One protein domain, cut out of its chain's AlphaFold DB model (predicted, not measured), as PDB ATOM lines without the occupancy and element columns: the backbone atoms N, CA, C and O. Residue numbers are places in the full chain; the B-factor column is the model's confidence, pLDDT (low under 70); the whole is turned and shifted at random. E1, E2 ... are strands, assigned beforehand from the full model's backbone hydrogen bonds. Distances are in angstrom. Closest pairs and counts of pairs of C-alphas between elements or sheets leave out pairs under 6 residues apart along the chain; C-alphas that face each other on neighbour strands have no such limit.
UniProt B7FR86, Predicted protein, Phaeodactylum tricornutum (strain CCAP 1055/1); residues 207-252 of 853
ATOM      1  N   LYS A 207     -49.284  43.766  31.813       53.94
ATOM      2  CA  LYS A 207     -47.824  43.543  31.701       53.94
ATOM      3  C   LYS A 207     -47.349  42.652  32.862       53.94
ATOM      4  O   LYS A 207     -47.778  42.877  33.989       53.94
ATOM      5  N   LEU A 208     -46.475  41.671  32.608       67.50
ATOM      6  CA  LEU A 208     -45.784  40.879  33.645       67.50
ATOM      7  C   LEU A 208     -44.281  41.188  33.647       67.50
ATOM      8  O   LEU A 208     -43.780  41.871  32.754       67.50
ATOM      9  N   TYR A 209     -43.563  40.734  34.675       79.19
ATOM     10  CA  TYR A 209     -42.162  41.088  34.908       79.19
ATOM     11  C   TYR A 209     -41.288  39.869  35.215       79.19
ATOM     12  O   TYR A 209     -41.692  38.965  35.949       79.19
ATOM     13  N   CYS A 210     -40.069  39.884  34.682       82.44
ATOM     14  CA  CYS A 210     -38.999  38.935  34.956       82.44
ATOM     15  C   CYS A 210     -37.732  39.703  35.352       82.44
ATOM     16  O   CYS A 210     -37.369  40.662  34.679       82.44
ATOM     17  N   TRP A 211     -37.025  39.274  36.402       85.06
ATOM     18  CA  TRP A 211     -35.831  39.978  36.888       85.06
ATOM     19  C   TRP A 211     -34.728  40.071  35.824       85.06
ATOM     20  O   TRP A 211     -34.111  41.119  35.658       85.06
ATOM     21  N   THR A 212     -34.526  39.006  35.044       80.19
ATOM     22  CA  THR A 212     -33.525  38.986  33.966       80.19
ATOM     23  C   THR A 212     -33.970  39.794  32.737       80.19
ATOM     24  O   THR A 212     -33.202  40.593  32.206       80.19
ATOM     25  N   HIS A 213     -35.214  39.618  32.278       72.62
ATOM     26  CA  HIS A 213     -35.671  40.145  30.980       72.62
ATOM     27  C   HIS A 213     -36.496  41.439  31.059       72.62
ATOM     28  O   HIS A 213     -36.785  42.045  30.031       72.62
ATOM     29  N   GLY A 214     -36.845  41.885  32.264       78.12
ATOM     30  CA  GLY A 214     -37.639  43.080  32.507       78.12
ATOM     31  C   GLY A 214     -39.130  42.881  32.237       78.12
ATOM     32  O   GLY A 214     -39.710  41.850  32.584       78.12
ATOM     33  N   ILE A 215     -39.780  43.899  31.675       71.88
ATOM     34  CA  ILE A 215     -41.228  43.902  31.446       71.88
ATOM     35  C   ILE A 215     -41.537  43.137  30.158       71.88
ATOM     36  O   ILE A 215     -41.052  43.488  29.080       71.88
ATOM     37  N   VAL A 216     -42.382  42.116  30.273       65.38
ATOM     38  CA  VAL A 216     -42.722  41.196  29.190       65.38
ATOM     39  C   VAL A 216     -44.218  41.208  28.891       65.38
ATOM     40  O   VAL A 216     -45.064  41.365  29.773       65.38
ATOM     41  N   HIS A 217     -44.540  41.026  27.612       58.25
ATOM     42  CA  HIS A 217     -45.914  40.974  27.106       58.25
ATOM     43  C   HIS A 217     -46.524  39.561  27.142       58.25
ATOM     44  O   HIS A 217     -47.717  39.398  26.904       58.25
ATOM     45  N   ASN A 218     -45.724  38.536  27.454       61.91
ATOM     46  CA  ASN A 218     -46.203  37.167  27.611       61.91
ATOM     47  C   ASN A 218     -46.767  36.962  29.025       61.91
ATOM     48  O   ASN A 218     -46.023  36.991  30.005       61.91
ATOM     49  N   THR A 219     -48.069  36.685  29.119       58.91
ATOM     50  CA  THR A 219     -48.804  36.483  30.379       58.91
ATOM     51  C   THR A 219     -48.407  35.216  31.153       58.91
ATOM     52  O   THR A 219     -48.917  34.989  32.247       58.91
ATOM     53  N   LYS A 220     -47.491  34.394  30.623       57.94
ATOM     54  CA  LYS A 220     -46.952  33.191  31.283       57.94
ATOM     55  C   LYS A 220     -45.474  33.303  31.684       57.94
ATOM     56  O   LYS A 220     -44.969  32.421  32.378       57.94
ATOM     57  N   HIS A 221     -44.769  34.363  31.272       73.75
ATOM     58  CA  HIS A 221     -43.354  34.559  31.603       73.75
ATOM     59  C   HIS A 221     -43.207  35.482  32.818       73.75
ATOM     60  O   HIS A 221     -43.505  36.672  32.757       73.75
ATOM     61  N   THR A 222     -42.740  34.920  33.928       79.44
ATOM     62  CA  THR A 222     -42.493  35.607  35.200       79.44
ATOM     63  C   THR A 222     -41.069  35.328  35.658       79.44
ATOM     64  O   THR A 222     -40.391  34.460  35.107       79.44
ATOM     65  N   SER A 223     -40.605  36.021  36.698       79.00
ATOM     66  CA  SER A 223     -39.292  35.726  37.273       79.00
ATOM     67  C   SER A 223     -39.183  34.287  37.806       79.00
ATOM     68  O   SER A 223     -38.111  33.691  37.732       79.00
ATOM     69  N   ALA A 224     -40.287  33.682  38.254       78.06
ATOM     70  CA  ALA A 224     -40.319  32.290  38.703       78.06
ATOM     71  C   ALA A 224     -40.292  31.276  37.544       78.06
ATOM     72  O   ALA A 224     -39.736  30.194  37.688       78.06
ATOM     73  N   THR A 225     -40.857  31.630  36.386       76.56
ATOM     74  CA  THR A 225     -40.957  30.751  35.205       76.56
ATOM     75  C   THR A 225     -39.879  31.036  34.152       76.56
ATOM     76  O   THR A 225     -40.009  30.641  32.994       76.56
ATOM     77  N   CYS A 226     -38.813  31.752  34.524       76.19
ATOM     78  CA  CYS A 226     -37.741  32.121  33.608       76.19
ATOM     79  C   CYS A 226     -36.745  30.972  33.414       76.19
ATOM     80  O   CYS A 226     -36.025  30.610  34.343       76.19
ATOM     81  N   GLU A 227     -36.663  30.455  32.189       76.62
ATOM     82  CA  GLU A 227     -35.742  29.371  31.819       76.62
ATOM     83  C   GLU A 227     -34.312  29.865  31.525       76.62
ATOM     84  O   GLU A 227     -33.357  29.107  31.658       76.62
ATOM     85  N   LYS A 228     -34.142  31.142  31.152       76.69
ATOM     86  CA  LYS A 228     -32.838  31.758  30.842       76.69
ATOM     87  C   LYS A 228     -32.500  32.843  31.861       76.69
ATOM     88  O   LYS A 228     -32.804  34.014  31.658       76.69
ATOM     89  N   GLN A 229     -31.918  32.436  32.980       83.88
ATOM     90  CA  GLN A 229     -31.654  33.314  34.120       83.88
ATOM     91  C   GLN A 229     -30.253  33.931  34.032       83.88
ATOM     92  O   GLN A 229     -29.274  33.220  33.814       83.88
ATOM     93  N   ALA A 230     -30.149  35.249  34.210       76.12
ATOM     94  CA  ALA A 230     -28.866  35.922  34.381       76.12
ATOM     95  C   ALA A 230     -28.293  35.661  35.782       76.12
ATOM     96  O   ALA A 230     -29.015  35.335  36.727       76.12
ATOM     97  N   THR A 231     -26.982  35.830  35.933       73.44
ATOM     98  CA  THR A 231     -26.287  35.637  37.209       73.44
ATOM     99  C   THR A 231     -26.901  36.520  38.305       73.44
ATOM    100  O   THR A 231     -26.967  37.737  38.157       73.44
ATOM    101  N   GLY A 232     -27.364  35.908  39.403       78.12
ATOM    102  CA  GLY A 232     -28.014  36.608  40.522       78.12
ATOM    103  C   GLY A 232     -29.542  36.743  40.431       78.12
ATOM    104  O   GLY A 232     -30.134  37.424  41.272       78.12
ATOM    105  N   HIS A 233     -30.180  36.088  39.453       82.88
ATOM    106  CA  HIS A 233     -31.625  36.156  39.205       82.88
ATOM    107  C   HIS A 233     -32.492  35.871  40.439       82.88
ATOM    108  O   HIS A 233     -32.331  34.861  41.125       82.88
ATOM    109  N   LYS A 234     -33.456  36.764  40.700       84.31
ATOM    110  CA  LYS A 234     -34.397  36.661  41.823       84.31
ATOM    111  C   LYS A 234     -35.741  36.126  41.346       84.31
ATOM    112  O   LYS A 234     -36.503  36.826  40.678       84.31
ATOM    113  N   THR A 235     -36.063  34.891  41.715       83.25
ATOM    114  CA  THR A 235     -37.302  34.205  41.302       83.25
ATOM    115  C   THR A 235     -38.573  34.863  41.844       83.25
ATOM    116  O   THR A 235     -39.609  34.796  41.192       83.25
ATOM    117  N   GLY A 236     -38.486  35.555  42.985       74.81
ATOM    118  CA  GLY A 236     -39.601  36.288  43.596       74.81
ATOM    119  C   GLY A 236     -39.864  37.687  43.029       74.81
ATOM    120  O   GLY A 236     -40.787  38.348  43.491       74.81
ATOM    121  N   ALA A 237     -39.077  38.162  42.055       75.69
ATOM    122  CA  ALA A 237     -39.246  39.513  41.526       75.69
ATOM    123  C   ALA A 237     -40.550  39.658  40.722       75.69
ATOM    124  O   ALA A 237     -40.886  38.817  39.884       75.69
ATOM    125  N   THR A 238     -41.256  40.764  40.938       76.06
ATOM    126  CA  THR A 238     -42.548  41.077  40.313       76.06
ATOM    127  C   THR A 238     -42.524  42.458  39.663       76.06
ATOM    128  O   THR A 238     -41.567  43.215  39.798       76.06
ATOM    129  N   LEU A 239     -43.592  42.821  38.943       72.69
ATOM    130  CA  LEU A 239     -43.684  44.142  38.312       72.69
ATOM    131  C   LEU A 239     -43.658  45.276  39.351       72.69
ATOM    132  O   LEU A 239     -43.162  46.363  39.050       72.69
ATOM    133  N   HIS A 240     -44.173  45.000  40.553       67.31
ATOM    134  CA  HIS A 240     -44.281  45.951  41.657       67.31
ATOM    135  C   HIS A 240     -43.045  45.960  42.565       67.31
ATOM    136  O   HIS A 240     -42.716  47.008  43.107       67.31
ATOM    137  N   ASP A 241     -42.325  44.840  42.669       77.19
ATOM    138  CA  ASP A 241     -41.040  44.752  43.365       77.19
ATOM    139  C   ASP A 241     -40.002  44.062  42.476       77.19
ATOM    140  O   ASP A 241     -39.927  42.834  42.373       77.19
ATOM    141  N   LYS A 242     -39.205  44.890  41.801       78.50
ATOM    142  CA  LYS A 242     -38.237  44.447  40.796       78.50
ATOM    143  C   LYS A 242     -36.951  43.891  41.409       78.50
ATOM    144  O   LYS A 242     -36.157  43.324  40.667       78.50
ATOM    145  N   GLN A 243     -36.720  44.061  42.716       80.12
ATOM    146  CA  GLN A 243     -35.543  43.561  43.450       80.12
ATOM    147  C   GLN A 243     -34.194  43.818  42.746       80.12
ATOM    148  O   GLN A 243     -33.326  42.945  42.694       80.12
ATOM    149  N   GLY A 244     -34.033  45.005  42.151       76.56
ATOM    150  CA  GLY A 244     -32.820  45.397  41.417       76.56
ATOM    151  C   GLY A 244     -32.657  44.775  40.021       76.56
ATOM    152  O   GLY A 244     -31.575  44.862  39.449       76.56
ATOM    153  N   GLY A 245     -33.700  44.140  39.478       75.88
ATOM    154  CA  GLY A 245     -33.691  43.498  38.163       75.88
ATOM    155  C   GLY A 245     -33.828  44.461  36.980       75.88
ATOM    156  O   GLY A 245     -34.037  45.666  37.124       75.88
ATOM    157  N   SER A 246     -33.755  43.903  35.770       72.38
ATOM    158  CA  SER A 246     -33.794  44.624  34.493       72.38
ATOM    159  C   SER A 246     -35.046  45.494  34.338       72.38
ATOM    160  O   SER A 246     -36.157  45.065  34.640       72.38
ATOM    161  N   THR A 247     -34.901  46.720  33.832       70.19
ATOM    162  CA  THR A 247     -36.013  47.660  33.582       70.19
ATOM    163  C   THR A 247     -36.442  47.724  32.116       70.19
ATOM    164  O   THR A 247     -37.359  48.473  31.780       70.19
ATOM    165  N   LYS A 248     -35.803  46.939  31.241       62.84
ATOM    166  CA  LYS A 248     -36.036  46.961  29.791       62.84
ATOM    167  C   LYS A 248     -37.389  46.332  29.428       62.84
ATOM    168  O   LYS A 248     -37.842  45.394  30.081       62.84
ATOM    169  N   THR A 249     -38.034  46.842  28.382       53.69
ATOM    170  CA  THR A 249     -39.268  46.274  27.808       53.69
ATOM    171  C   THR A 249     -38.874  45.415  26.610       53.69
ATOM    172  O   THR A 249     -38.331  45.947  25.644       53.69
ATOM    173  N   TYR A 250     -39.085  44.099  26.666       43.66
ATOM    174  CA  TYR A 250     -38.629  43.206  25.595       43.66
ATOM    175  C   TYR A 250     -39.651  43.172  24.443       43.66
ATOM    176  O   TYR A 250     -40.754  42.645  24.604       43.66
ATOM    177  N   GLN A 251     -39.295  43.739  23.285       38.56
ATOM    178  CA  GLN A 251     -40.030  43.603  22.021       38.56
ATOM    179  C   GLN A 251     -39.365  42.505  21.181       38.56
ATOM    180  O   GLN A 251     -38.210  42.640  20.791       38.56
ATOM    181  N   TYR A 252     -40.073  41.410  20.905       30.80
ATOM    182  CA  TYR A 252     -39.612  40.407  19.943       30.80
ATOM    183  C   TYR A 252     -39.774  40.955  18.517       30.80
ATOM    184  O   TYR A 252     -40.886  41.306  18.123       30.80
TER     185      TYR A 252
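What this domain is: This is residues 207 to 252 of the 853 residues of the protein "Predicted protein" of Phaeodactylum tricornutum (strain CCAP 1055/1) (UniProt B7FR86). This is a small, rounded domain with little regular structure: a short hairpin, E1 and E2, with the long stretch of residues 217 to 252 looping round it. The printed part has 46 residues with no named helix and two named strands, E1 then E2, in one antiparallel sheet; the class is all strand, although the strands hold only 6 residues. It is compact, with a radius of gyration of the C-alphas of 9.0 A and spans of 24 by 21 by 16 A.

How they stand to each other: E1, residues 208 to 210, and E2, residues 214 to 216, are antiparallel neighbours, with 140 degrees between their directions. They form a hairpin with a tight link of 3 residues. The C-alphas of Tyr 209 and Ile 215 face each other at 4.6 A. N 214 and O 210 are within hydrogen-bond range at 2.8 A, as are N 216 and O 208 at 2.9 A.

Where its parts are: E1 measures 7.2 A from C-alpha 208 at (-45.784, 40.879, 33.645) to C-alpha 210. E2 measures 6.4 A and ends with C-alpha 216 at (-42.722, 41.196, 29.190).

The domain as a whole: The C-alphas farthest apart, of Gln 243 and Tyr 252, are 24.1 A apart. The printed part has no cut. The mean pLDDT of the printed part is 71.3; residues 207 to 208, 216 to 220, 240 and 248 to 252 are under 70.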